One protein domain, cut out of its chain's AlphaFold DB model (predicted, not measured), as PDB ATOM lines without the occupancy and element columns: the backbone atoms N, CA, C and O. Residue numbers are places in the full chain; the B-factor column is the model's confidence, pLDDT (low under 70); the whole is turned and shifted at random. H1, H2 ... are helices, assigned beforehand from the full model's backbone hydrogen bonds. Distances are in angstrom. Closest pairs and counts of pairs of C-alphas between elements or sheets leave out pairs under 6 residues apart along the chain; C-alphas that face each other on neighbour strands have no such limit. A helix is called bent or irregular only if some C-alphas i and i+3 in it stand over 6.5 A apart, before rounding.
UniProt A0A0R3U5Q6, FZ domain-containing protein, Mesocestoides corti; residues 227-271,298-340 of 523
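This is residues 227 to 271 and 298 to 340 of the 523 residues of the protein "FZ domain-containing protein" of Mesocestoides corti (UniProt A0A0R3U5Q6). Two long helices, H1 and H2, lie side by side and run opposite ways, making a slim rod; at the end where H1 begins and H2 ends, the short helix H3 turns across, and the first and last printed residues lie at that same end. The printed part has 88 residues with three named helices, in the order H1, H2, H3, and no named strand; its class is all helix. It is only just extended, close to loose, with a radius of gyration of the C-alphas of 18.4 A, and it spans 60 by 24 by 21 A.

Start at Cys 227 and read on to C-alpha 234 at (-19.693, 59.479, 57.036), where H1 begins; it takes in residues 234 to 271, is 55.8 A long from first to last C-alpha, and ends at C-alpha 271 at (4.538, 26.009, 19.528). The next printed residue is Gln 298, with its C-alpha at (8.878, 39.532, 21.880); here H2 begins, residues 298 to 322, 37.7 A long. Look at its C-alphas 318 and 321: they are 6.8 A apart, against about 5 A in a regular helix, and H2 is only just irregular. After three residues comes H3, residues 326 to 331, 8.7 A long, ending at C-alpha 331 at (-4.904, 57.148, 57.237).

Compare H1 with H2 first: they touch, with 28 pairs of C-alphas within 8 A. Their closest C-alphas are those of Ala 248 and Cys 315, 4.9 A apart. They run opposite ways at a shallow tilt of 25 degrees, and their centres are 8.8 A apart. Then look at Pro 321 and Gly 327, the closest C-alphas of H2 and H3, 3.8 A apart: H2, with residues 320 to 321 alone, touches H3 only at the corner by their link, and the two are about perpendicular at 85 degrees. H1 and H3 are apart. In H1 and H3 every O i to N i+4 pair is within hydrogen-bond range; in H2, 19 of 21 are.

The two C-alphas farthest apart are those of Pro 230 and Ser 271, at 60.6 A, while the C-alphas of Cys 227 and Val 340, the first and last printed, are 10.2 A apart. Residues 230 to 236, of which 234 to 236 belong to H1, stand free. Residues 272 to 297 are not printed; across this cut, between H1 and H2, C-alphas 271 and 298 are 14.4 A apart. The link from H2 to H3 is tight. In this predicted model the mean pLDDT of the printed part is 88.3; look for values under 70 at residues 268 to 271 and 298 to 299, on the two sides of the cut.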
ATOM      1  N   CYS A 227      -8.630  62.845  61.849       91.50
ATOM      2  CA  CYS A 227      -8.364  61.936  60.729       91.50
ATOM      3  C   CYS A 227      -9.451  61.978  59.640       91.50
ATOM      4  O   CYS A 227      -9.150  61.943  58.449       91.50
ATOM      5  N   HIS A 228     -10.718  62.064  60.050       90.94
ATOM      6  CA  HIS A 228     -11.836  62.262  59.134       90.94
ATOM      7  C   HIS A 228     -12.030  63.763  58.933       90.94
ATOM      8  O   HIS A 228     -12.213  64.492  59.905       90.94
ATOM      9  N   SER A 229     -11.997  64.225  57.681       90.75
ATOM     10  CA  SER A 229     -12.212  65.640  57.375       90.75
ATOM     11  C   SER A 229     -13.650  66.030  57.739       90.75
ATOM     12  O   SER A 229     -14.585  65.399  57.238       90.75
ATOM     13  N   PRO A 230     -13.855  67.078  58.559       89.00
ATOM     14  CA  PRO A 230     -15.182  67.469  59.043       89.00
ATOM     15  C   PRO A 230     -16.096  68.015  57.935       89.00
ATOM     16  O   PRO A 230     -17.289  68.187  58.157       89.00
ATOM     17  N   ILE A 231     -15.549  68.271  56.741       90.62
ATOM     18  CA  ILE A 231     -16.285  68.723  55.553       90.62
ATOM     19  C   ILE A 231     -17.190  67.604  55.005       90.62
ATOM     20  O   ILE A 231     -18.241  67.882  54.429       90.62
ATOM     21  N   TYR A 232     -16.810  66.334  55.187       90.81
ATOM     22  CA  TYR A 232     -17.527  65.193  54.622       90.81
ATOM     23  C   TYR A 232     -18.280  64.403  55.692       90.81
ATOM     24  O   TYR A 232     -17.722  63.963  56.696       90.81
ATOM     25  N   ARG A 233     -19.560  64.138  55.427       91.25
ATOM     26  CA  ARG A 233     -20.376  63.212  56.221       91.25
ATOM     27  C   ARG A 233     -19.898  61.757  56.064       91.25
ATOM     28  O   ARG A 233     -19.389  61.395  54.998       91.25
ATOM     29  N   PRO A 234     -20.115  60.887  57.072       89.06
ATOM     30  CA  PRO A 234     -19.693  59.479  57.036       89.06
ATOM     31  C   PRO A 234     -20.265  58.688  55.845       89.06
ATOM     32  O   PRO A 234     -19.608  57.785  55.329       89.06
ATOM     33  N   GLU A 235     -21.449  59.064  55.357       92.25
ATOM     34  CA  GLU A 235     -22.084  58.484  54.166       92.25
ATOM     35  C   GLU A 235     -21.239  58.643  52.885       92.25
ATOM     36  O   GLU A 235     -21.124  57.701  52.099       92.25
ATOM     37  N   HIS A 236     -20.561  59.783  52.706       93.06
ATOM     38  CA  HIS A 236     -19.691  60.015  51.549       93.06
ATOM     39  C   HIS A 236     -18.414  59.170  51.614       93.06
ATOM     40  O   HIS A 236     -17.960  58.668  50.586       93.06
ATOM     41  N   TYR A 237     -17.873  58.941  52.815       88.38
ATOM     42  CA  TYR A 237     -16.747  58.026  53.016       88.38
ATOM     43  C   TYR A 237     -17.120  56.580  52.679       88.38
ATOM     44  O   TYR A 237     -16.359  55.899  51.989       88.38
ATOM     45  N   ALA A 238     -18.299  56.118  53.105       88.81
ATOM     46  CA  ALA A 238     -18.803  54.793  52.748       88.81
ATOM     47  C   ALA A 238     -19.011  54.653  51.229       88.81
ATOM     48  O   ALA A 238     -18.569  53.666  50.636       88.81
ATOM     49  N   LEU A 239     -19.609  55.658  50.578       92.50
ATOM     50  CA  LEU A 239     -19.798  55.682  49.125       92.50
ATOM     51  C   LEU A 239     -18.462  55.637  48.367       92.50
ATOM     52  O   LEU A 239     -18.284  54.782  47.501       92.50
ATOM     53  N   ALA A 240     -17.504  56.499  48.717       91.94
ATOM     54  CA  ALA A 240     -16.189  56.542  48.076       91.94
ATOM     55  C   ALA A 240     -15.427  55.214  48.236       91.94
ATOM     56  O   ALA A 240     -14.883  54.686  47.263       91.94
ATOM     57  N   ARG A 241     -15.451  54.624  49.439       90.12
ATOM     58  CA  ARG A 241     -14.847  53.314  49.730       90.12
ATOM     59  C   ARG A 241     -15.498  52.200  48.899       90.12
ATOM     60  O   ARG A 241     -14.785  51.380  48.323       90.12
ATOM     61  N   ASN A 242     -16.825  52.215  48.758       92.25
ATOM     62  CA  ASN A 242     -17.581  51.252  47.953       92.25
ATOM     63  C   ASN A 242     -17.322  51.381  46.443       92.25
ATOM     64  O   ASN A 242     -17.230  50.361  45.755       92.25
ATOM     65  N   LEU A 243     -17.196  52.606  45.921       94.12
ATOM     66  CA  LEU A 243     -16.843  52.852  44.518       94.12
ATOM     67  C   LEU A 243     -15.416  52.381  44.223       94.12
ATOM     68  O   LEU A 243     -15.201  51.662  43.246       94.12
ATOM     69  N   LEU A 244     -14.463  52.700  45.105       94.31
ATOM     70  CA  LEU A 244     -13.074  52.258  44.975       94.31
ATOM     71  C   LEU A 244     -12.950  50.727  45.015       94.31
ATOM     72  O   LEU A 244     -12.199  50.161  44.228       94.31
ATOM     73  N   PHE A 245     -13.726  50.050  45.871       94.25
ATOM     74  CA  PHE A 245     -13.792  48.586  45.904       94.25
ATOM     75  C   PHE A 245     -14.231  47.998  44.557       94.25
ATOM     76  O   PHE A 245     -13.568  47.107  44.031       94.25
ATOM     77  N   VAL A 246     -15.321  48.511  43.968       95.25
ATOM     78  CA  VAL A 246     -15.818  48.027  42.666       95.25
ATOM     79  C   VAL A 246     -14.789  48.269  41.565       95.25
ATOM     80  O   VAL A 246     -14.503  47.353  40.798       95.25
ATOM     81  N   ALA A 247     -14.203  49.468  41.515       95.94
ATOM     82  CA  ALA A 247     -13.187  49.815  40.528       95.94
ATOM     83  C   ALA A 247     -11.934  48.930  40.650       95.94
ATOM     84  O   ALA A 247     -11.435  48.440  39.637       95.94
ATOM     85  N   ALA A 248     -11.459  48.665  41.870       96.06
ATOM     86  CA  ALA A 248     -10.295  47.815  42.110       96.06
ATOM     87  C   ALA A 248     -10.566  46.338  41.773       96.06
ATOM     88  O   ALA A 248      -9.733  45.707  41.125       96.06
ATOM     89  N   VAL A 249     -11.733  45.787  42.138       95.62
ATOM     90  CA  VAL A 249     -12.111  44.405  41.782       95.62
ATOM     91  C   VAL A 249     -12.261  44.248  40.266       95.62
ATOM     92  O   VAL A 249     -11.683  43.325  39.694       95.62
ATOM     93  N   ALA A 250     -12.970  45.163  39.596       95.81
ATOM     94  CA  ALA A 250     -13.096  45.148  38.138       95.81
ATOM     95  C   ALA A 250     -11.725  45.296  37.452       95.81
ATOM     96  O   ALA A 250     -11.418  44.558  36.515       95.81
ATOM     97  N   GLY A 251     -10.871  46.186  37.969       96.06
ATOM     98  CA  GLY A 251      -9.490  46.358  37.529       96.06
ATOM     99  C   GLY A 251      -8.674  45.069  37.635       96.06
ATOM    100  O   GLY A 251      -8.036  44.683  36.657       96.06
ATOM    101  N   ILE A 252      -8.737  44.362  38.768       96.38
ATOM    102  CA  ILE A 252      -8.052  43.074  38.956       96.38
ATOM    103  C   ILE A 252      -8.548  42.044  37.942       96.38
ATOM    104  O   ILE A 252      -7.717  41.458  37.255       96.38
ATOM    105  N   VAL A 253      -9.866  41.852  37.796       96.06
ATOM    106  CA  VAL A 253     -10.405  40.851  36.857       96.06
ATOM    107  C   VAL A 253      -9.956  41.152  35.425       96.06
ATOM    108  O   VAL A 253      -9.381  40.280  34.781       96.06
ATOM    109  N   VAL A 254     -10.114  42.391  34.948       95.88
ATOM    110  CA  VAL A 254      -9.689  42.779  33.590       95.88
ATOM    111  C   VAL A 254      -8.186  42.558  33.386       95.88
ATOM    112  O   VAL A 254      -7.787  41.987  32.371       95.88
ATOM    113  N   ASN A 255      -7.340  42.950  34.342       95.12
ATOM    114  CA  ASN A 255      -5.888  42.797  34.203       95.12
ATOM    115  C   ASN A 255      -5.443  41.330  34.287       95.12
ATOM    116  O   ASN A 255      -4.563  40.934  33.525       95.12
ATOM    117  N   VAL A 256      -6.069  40.507  35.133       95.00
ATOM    118  CA  VAL A 256      -5.834  39.054  35.169       95.00
ATOM    119  C   VAL A 256      -6.213  38.422  33.830       95.00
ATOM    120  O   VAL A 256      -5.406  37.689  33.265       95.00
ATOM    121  N   CYS A 257      -7.375  38.756  33.264       93.38
ATOM    122  CA  CYS A 257      -7.804  38.224  31.971       93.38
ATOM    123  C   CYS A 257      -6.863  38.637  30.829       93.38
ATOM    124  O   CYS A 257      -6.487  37.789  30.022       93.38
ATOM    125  N   VAL A 258      -6.394  39.891  30.793       93.81
ATOM    126  CA  VAL A 258      -5.396  40.326  29.798       93.81
ATOM    127  C   VAL A 258      -4.055  39.610  29.996       93.81
ATOM    128  O   VAL A 258      -3.464  39.152  29.018       93.81
ATOM    129  N   LEU A 259      -3.586  39.444  31.237       92.06
ATOM    130  CA  LEU A 259      -2.367  38.683  31.530       92.06
ATOM    131  C   LEU A 259      -2.497  37.218  31.081       92.06
ATOM    132  O   LEU A 259      -1.584  36.713  30.428       92.06
ATOM    133  N   CYS A 260      -3.625  36.555  31.350       91.19
ATOM    134  CA  CYS A 260      -3.918  35.205  30.858       91.19
ATOM    135  C   CYS A 260      -3.875  35.139  29.323       91.19
ATOM    136  O   CYS A 260      -3.150  34.305  28.775       91.19
ATOM    137  N   SER A 261      -4.548  36.056  28.622       90.25
ATOM    138  CA  SER A 261      -4.523  36.128  27.154       90.25
ATOM    139  C   SER A 261      -3.108  36.333  26.597       90.25
ATOM    140  O   SER A 261      -2.713  35.654  25.649       90.25
ATOM    141  N   LEU A 262      -2.298  37.207  27.205       88.12
ATOM    142  CA  LEU A 262      -0.902  37.424  26.804       88.12
ATOM    143  C   LEU A 262      -0.019  36.189  27.045       88.12
ATOM    144  O   LEU A 262       0.875  35.919  26.240       88.12
ATOM    145  N   ARG A 263      -0.271  35.413  28.108       85.69
ATOM    146  CA  ARG A 263       0.412  34.127  28.332       85.69
ATOM    147  C   ARG A 263       0.032  33.098  27.266       85.69
ATOM    148  O   ARG A 263       0.942  32.512  26.686       85.69
ATOM    149  N   LEU A 264      -1.259  32.941  26.959       85.69
ATOM    150  CA  LEU A 264      -1.753  31.998  25.942       85.69
ATOM    151  C   LEU A 264      -1.234  32.325  24.532       85.69
ATOM    152  O   LEU A 264      -0.798  31.434  23.800       85.69
ATOM    153  N   LEU A 265      -1.200  33.611  24.162       81.94
ATOM    154  CA  LEU A 265      -0.603  34.065  22.900       81.94
ATOM    155  C   LEU A 265       0.896  33.740  22.834       81.94
ATOM    156  O   LEU A 265       1.385  33.279  21.799       81.94
ATOM    157  N   ARG A 266       1.629  33.918  23.942       75.06
ATOM    158  CA  ARG A 266       3.059  33.593  24.015       75.06
ATOM    159  C   ARG A 266       3.302  32.090  23.851       75.06
ATOM    160  O   ARG A 266       4.130  31.723  23.021       75.06
ATOM    161  N   THR A 267       2.553  31.232  24.552       72.94
ATOM    162  CA  THR A 267       2.689  29.763  24.451       72.94
ATOM    163  C   THR A 267       2.281  29.219  23.080       72.94
ATOM    164  O   THR A 267       2.936  28.315  22.562       72.94
ATOM    165  N   SER A 268       1.253  29.799  22.450       67.88
ATOM    166  CA  SER A 268       0.882  29.466  21.069       67.88
ATOM    167  C   SER A 268       2.012  29.819  20.093       67.88
ATOM    168  O   SER A 268       2.433  28.971  19.309       67.88
ATOM    169  N   SER A 269       2.596  31.020  20.216       61.06
ATOM    170  CA  SER A 269       3.668  31.484  19.323       61.06
ATOM    171  C   SER A 269       4.976  30.686  19.411       61.06
ATOM    172  O   SER A 269       5.698  30.603  18.417       61.06
ATOM    173  N   SER A 270       5.276  30.070  20.562       57.03
ATOM    174  CA  SER A 270       6.416  29.153  20.712       57.03
ATOM    175  C   SER A 270       6.160  27.772  20.110       57.03
ATOM    176  O   SER A 270       7.107  27.090  19.735       57.03
ATOM    177  N   SER A 271       4.896  27.354  19.996       53.28
ATOM    178  CA  SER A 271       4.538  26.009  19.528       53.28
ATOM    179  C   SER A 271       4.353  25.901  18.008       53.28
ATOM    180  O   SER A 271       4.225  24.793  17.496       53.28
ATOM    181  N   GLN A 298       8.486  39.812  20.492       62.53
ATOM    182  CA  GLN A 298       8.878  39.532  21.880       62.53
ATOM    183  C   GLN A 298       8.848  40.795  22.768       62.53
ATOM    184  O   GLN A 298       8.387  40.736  23.914       62.53
ATOM    185  N   LEU A 299       9.316  41.936  22.245       61.34
ATOM    186  CA  LEU A 299       9.390  43.222  22.958       61.34
ATOM    187  C   LEU A 299       8.017  43.784  23.393       61.34
ATOM    188  O   LEU A 299       7.821  43.956  24.601       61.34
ATOM    189  N   PRO A 300       7.050  44.046  22.486       70.06
ATOM    190  CA  PRO A 300       5.785  44.689  22.853       70.06
ATOM    191  C   PRO A 300       4.941  43.841  23.815       70.06
ATOM    192  O   PRO A 300       4.399  44.375  24.782       70.06
ATOM    193  N   HIS A 301       4.884  42.517  23.628       76.94
ATOM    194  CA  HIS A 301       4.165  41.630  24.553       76.94
ATOM    195  C   HIS A 301       4.797  41.601  25.953       76.94
ATOM    196  O   HIS A 301       4.084  41.500  26.954       76.94
ATOM    197  N   THR A 302       6.125  41.719  26.046       80.88
ATOM    198  CA  THR A 302       6.828  41.753  27.335       80.88
ATOM    199  C   THR A 302       6.583  43.081  28.060       80.88
ATOM    200  O   THR A 302       6.219  43.060  29.234       80.88
ATOM    201  N   ALA A 303       6.660  44.221  27.364       88.50
ATOM    202  CA  ALA A 303       6.338  45.532  27.939       88.50
ATOM    203  C   ALA A 303       4.884  45.608  28.448       88.50
ATOM    204  O   ALA A 303       4.643  46.007  29.587       88.50
ATOM    205  N   LEU A 304       3.920  45.142  27.646       90.12
ATOM    206  CA  LEU A 304       2.502  45.125  28.021       90.12
ATOM    207  C   LEU A 304       2.233  44.234  29.250       90.12
ATOM    208  O   LEU A 304       1.442  44.598  30.117       90.12
ATOM    209  N   THR A 305       2.950  43.110  29.378       89.19
ATOM    210  CA  THR A 305       2.874  42.238  30.565       89.19
ATOM    211  C   THR A 305       3.288  42.980  31.843       89.19
ATOM    212  O   THR A 305       2.608  42.857  32.862       89.19
ATOM    213  N   PHE A 306       4.362  43.779  31.804       93.50
ATOM    214  CA  PHE A 306       4.797  44.570  32.964       93.50
ATOM    215  C   PHE A 306       3.801  45.675  33.338       93.50
ATOM    216  O   PHE A 306       3.561  45.886  34.526       93.50
ATOM    217  N   ILE A 307       3.178  46.335  32.354       95.69
ATOM    218  CA  ILE A 307       2.159  47.372  32.593       95.69
ATOM    219  C   ILE A 307       0.961  46.789  33.357       95.69
ATOM    220  O   ILE A 307       0.575  47.324  34.397       95.69
ATOM    221  N   HIS A 308       0.408  45.661  32.898       94.50
ATOM    222  CA  HIS A 308      -0.726  45.020  33.575       94.50
ATOM    223  C   HIS A 308      -0.355  44.428  34.942       94.50
ATOM    224  O   HIS A 308      -1.171  44.467  35.862       94.50
ATOM    225  N   LEU A 309       0.879  43.941  35.120       94.62
ATOM    226  CA  LEU A 309       1.365  43.491  36.426       94.62
ATOM    227  C   LEU A 309       1.469  44.655  37.427       94.62
ATOM    228  O   LEU A 309       1.006  44.529  38.560       94.62
ATOM    229  N   ALA A 310       2.015  45.802  37.010       96.81
ATOM    230  CA  ALA A 310       2.089  47.000  37.846       96.81
ATOM    231  C   ALA A 310       0.691  47.533  38.210       96.81
ATOM    232  O   ALA A 310       0.442  47.889  39.363       96.81
ATOM    233  N   PHE A 311      -0.250  47.522  37.260       96.50
ATOM    234  CA  PHE A 311      -1.635  47.923  37.514       96.50
ATOM    235  C   PHE A 311      -2.360  46.962  38.472       96.50
ATOM    236  O   PHE A 311      -3.120  47.411  39.330       96.50
ATOM    237  N   LEU A 312      -2.092  45.654  38.385       95.75
ATOM    238  CA  LEU A 312      -2.610  44.652  39.323       95.75
ATOM    239  C   LEU A 312      -2.108  44.921  40.750       95.75
ATOM    240  O   LEU A 312      -2.921  44.971  41.672       95.75
ATOM    241  N   VAL A 313      -0.806  45.180  40.931       96.25
ATOM    242  CA  VAL A 313      -0.232  45.581  42.232       96.25
ATOM    243  C   VAL A 313      -0.889  46.868  42.751       96.25
ATOM    244  O   VAL A 313      -1.272  46.933  43.919       96.25
ATOM    245  N   GLY A 314      -1.108  47.858  41.879       95.81
ATOM    246  CA  GLY A 314      -1.842  49.081  42.214       95.81
ATOM    247  C   GLY A 314      -3.268  48.812  42.711       95.81
ATOM    248  O   GLY A 314      -3.664  49.331  43.753       95.81
ATOM    249  N   CYS A 315      -4.025  47.948  42.029       95.62
ATOM    250  CA  CYS A 315      -5.388  47.594  42.437       95.62
ATOM    251  C   CYS A 315      -5.432  46.847  43.779       95.62
ATOM    252  O   CYS A 315      -6.323  47.108  44.586       95.62
ATOM    253  N   VAL A 316      -4.463  45.967  44.055       94.00
ATOM    254  CA  VAL A 316      -4.320  45.325  45.376       94.00
ATOM    255  C   VAL A 316      -4.042  46.375  46.460       94.00
ATOM    256  O   VAL A 316      -4.666  46.339  47.521       94.00
ATOM    257  N   GLY A 317      -3.200  47.373  46.175       93.31
ATOM    258  CA  GLY A 317      -2.988  48.523  47.059       93.31
ATOM    259  C   GLY A 317      -4.279  49.295  47.367       93.31
ATOM    260  O   GLY A 317      -4.547  49.605  48.529       93.31
ATOM    261  N   LEU A 318      -5.128  49.530  46.360       93.19
ATOM    262  CA  LEU A 318      -6.431  50.199  46.513       93.19
ATOM    263  C   LEU A 318      -7.484  49.361  47.266       93.19
ATOM    264  O   LEU A 318      -8.448  49.925  47.790       93.19
ATOM    265  N   LEU A 319      -7.303  48.039  47.370       92.50
ATOM    266  CA  LEU A 319      -8.115  47.179  48.238       92.50
ATOM    267  C   LEU A 319      -7.670  47.208  49.708       92.50
ATOM    268  O   LEU A 319      -8.478  46.880  50.576       92.50
ATOM    269  N   SER A 320      -6.442  47.630  50.026       89.81
ATOM    270  CA  SER A 320      -5.944  47.628  51.414       89.81
ATOM    271  C   SER A 320      -6.832  48.378  52.429       89.81
ATOM    272  O   SER A 320      -7.024  47.848  53.526       89.81
ATOM    273  N   PRO A 321      -7.493  49.518  52.110       88.19
ATOM    274  CA  PRO A 321      -8.366  50.198  53.064       88.19
ATOM    275  C   PRO A 321      -9.716  49.497  53.277       88.19
ATOM    276  O   PRO A 321     -10.504  49.958  54.101       88.19
ATOM    277  N   GLN A 322     -10.038  48.440  52.528       87.81
ATOM    278  CA  GLN A 322     -11.318  47.719  52.618       87.81
ATOM    279  C   GLN A 322     -11.344  46.727  53.781       87.81
ATOM    280  O   GLN A 322     -12.412  46.381  54.281       87.81
ATOM    281  N   LEU A 323     -10.166  46.285  54.227       85.06
ATOM    282  CA  LEU A 323     -10.027  45.373  55.352       85.06
ATOM    283  C   LEU A 323     -10.413  46.078  56.669       85.06
ATOM    284  O   LEU A 323     -10.097  47.264  56.852       85.06
ATOM    285  N   PRO A 324     -11.102  45.379  57.593       82.75
ATOM    286  CA  PRO A 324     -11.574  45.966  58.842       82.75
ATOM    287  C   PRO A 324     -10.397  46.504  59.666       82.75
ATOM    288  O   PRO A 324      -9.359  45.862  59.793       82.75
ATOM    289  N   GLY A 325     -10.537  47.725  60.189       79.69
ATOM    290  CA  GLY A 325      -9.483  48.436  60.926       79.69
ATOM    291  C   GLY A 325      -8.363  49.034  60.060       79.69
ATOM    292  O   GLY A 325      -7.931  50.153  60.334       79.69
ATOM    293  N   ILE A 326      -7.937  48.363  58.981       86.38
ATOM    294  CA  ILE A 326      -6.731  48.736  58.213       86.38
ATOM    295  C   ILE A 326      -6.837  50.118  57.553       86.38
ATOM    296  O   ILE A 326      -5.889  50.897  57.598       86.38
ATOM    297  N   GLY A 327      -7.998  50.493  57.006       83.19
ATOM    298  CA  GLY A 327      -8.163  51.841  56.438       83.19
ATOM    299  C   GLY A 327      -7.893  52.966  57.451       83.19
ATOM    300  O   GLY A 327      -7.314  53.992  57.095       83.19
ATOM    301  N   ASN A 328      -8.229  52.743  58.726       86.19
ATOM    302  CA  ASN A 328      -7.978  53.713  59.789       86.19
ATOM    303  C   ASN A 328      -6.516  53.667  60.252       86.19
ATOM    304  O   ASN A 328      -5.960  54.714  60.555       86.19
ATOM    305  N   THR A 329      -5.852  52.505  60.272       88.00
ATOM    306  CA  THR A 329      -4.419  52.453  60.623       88.00
ATOM    307  C   THR A 329      -3.530  53.061  59.537       88.00
ATOM    308  O   THR A 329      -2.493  53.631  59.874       88.00
ATOM    309  N   ILE A 330      -3.939  53.006  58.262       89.19
ATOM    310  CA  ILE A 330      -3.247  53.662  57.141       89.19
ATOM    311  C   ILE A 330      -3.409  55.188  57.196       89.19
ATOM    312  O   ILE A 330      -2.412  55.895  57.093       89.19
ATOM    313  N   ALA A 331      -4.634  55.707  57.345       89.31
ATOM    314  CA  ALA A 331      -4.904  57.148  57.237       89.31
ATOM    315  C   ALA A 331      -4.773  57.917  58.566       89.31
ATOM    316  O   ALA A 331      -4.345  59.076  58.577       89.31
ATOM    317  N   CYS A 332      -5.132  57.283  59.683       91.62
ATOM    318  CA  CYS A 332      -5.164  57.906  61.002       91.62
ATOM    319  C   CYS A 332      -3.906  57.608  61.820       91.62
ATOM    320  O   CYS A 332      -3.110  56.704  61.535       91.62
ATOM    321  N   ARG A 333      -3.765  58.380  62.893       90.69
ATOM    322  CA  ARG A 333      -2.843  58.153  64.004       90.69
ATOM    323  C   ARG A 333      -3.596  57.643  65.231       90.69
ATOM    324  O   ARG A 333      -4.817  57.742  65.310       90.69
ATOM    325  N   ALA A 334      -2.853  57.102  66.197       87.62
ATOM    326  CA  ALA A 334      -3.411  56.574  67.447       87.62
ATOM    327  C   ALA A 334      -4.083  57.650  68.329       87.62
ATOM    328  O   ALA A 334      -4.927  57.322  69.152       87.62
ATOM    329  N   ASP A 335      -3.741  58.926  68.128       87.94
ATOM    330  CA  ASP A 335      -4.372  60.092  68.765       87.94
ATOM    331  C   ASP A 335      -5.635  60.591  68.026       87.94
ATOM    332  O   ASP A 335      -6.208  61.613  68.391       87.94
ATOM    333  N   GLY A 336      -6.070  59.896  66.966       88.88
ATOM    334  CA  GLY A 336      -7.223  60.278  66.148       88.88
ATOM    335  C   GLY A 336      -6.949  61.379  65.117       88.88
ATOM    336  O   GLY A 336      -7.862  61.743  64.371       88.88
ATOM    337  N   SER A 337      -5.718  61.890  65.025       91.94
ATOM    338  CA  SER A 337      -5.328  62.905  64.040       91.94
ATOM    339  C   SER A 337      -5.003  62.309  62.660       91.94
ATOM    340  O   SER A 337      -4.733  61.110  62.520       91.94
ATOM    341  N   VAL A 338      -5.055  63.140  61.614       91.94
ATOM    342  CA  VAL A 338      -4.671  62.754  60.240       91.94
ATOM    343  C   VAL A 338      -3.149  62.586  60.112       91.94
ATOM    344  O   VAL A 338      -2.391  63.294  60.769       91.94
ATOM    345  N   ARG A 339      -2.661  61.662  59.275       90.38
ATOM    346  CA  ARG A 339      -1.219  61.561  58.975       90.38
ATOM    347  C   ARG A 339      -0.769  62.631  57.975       90.38
ATOM    348  O   ARG A 339      -1.340  62.750  56.897       90.38
ATOM    349  N   VAL A 340       0.311  63.344  58.304       87.69
ATOM    350  CA  VAL A 340       0.938  64.370  57.450       87.69
ATOM    351  C   VAL A 340       2.462  64.207  57.468       87.69
ATOM    352  O   VAL A 340       3.056  63.937  58.516       87.69
TER     353      VAL A 340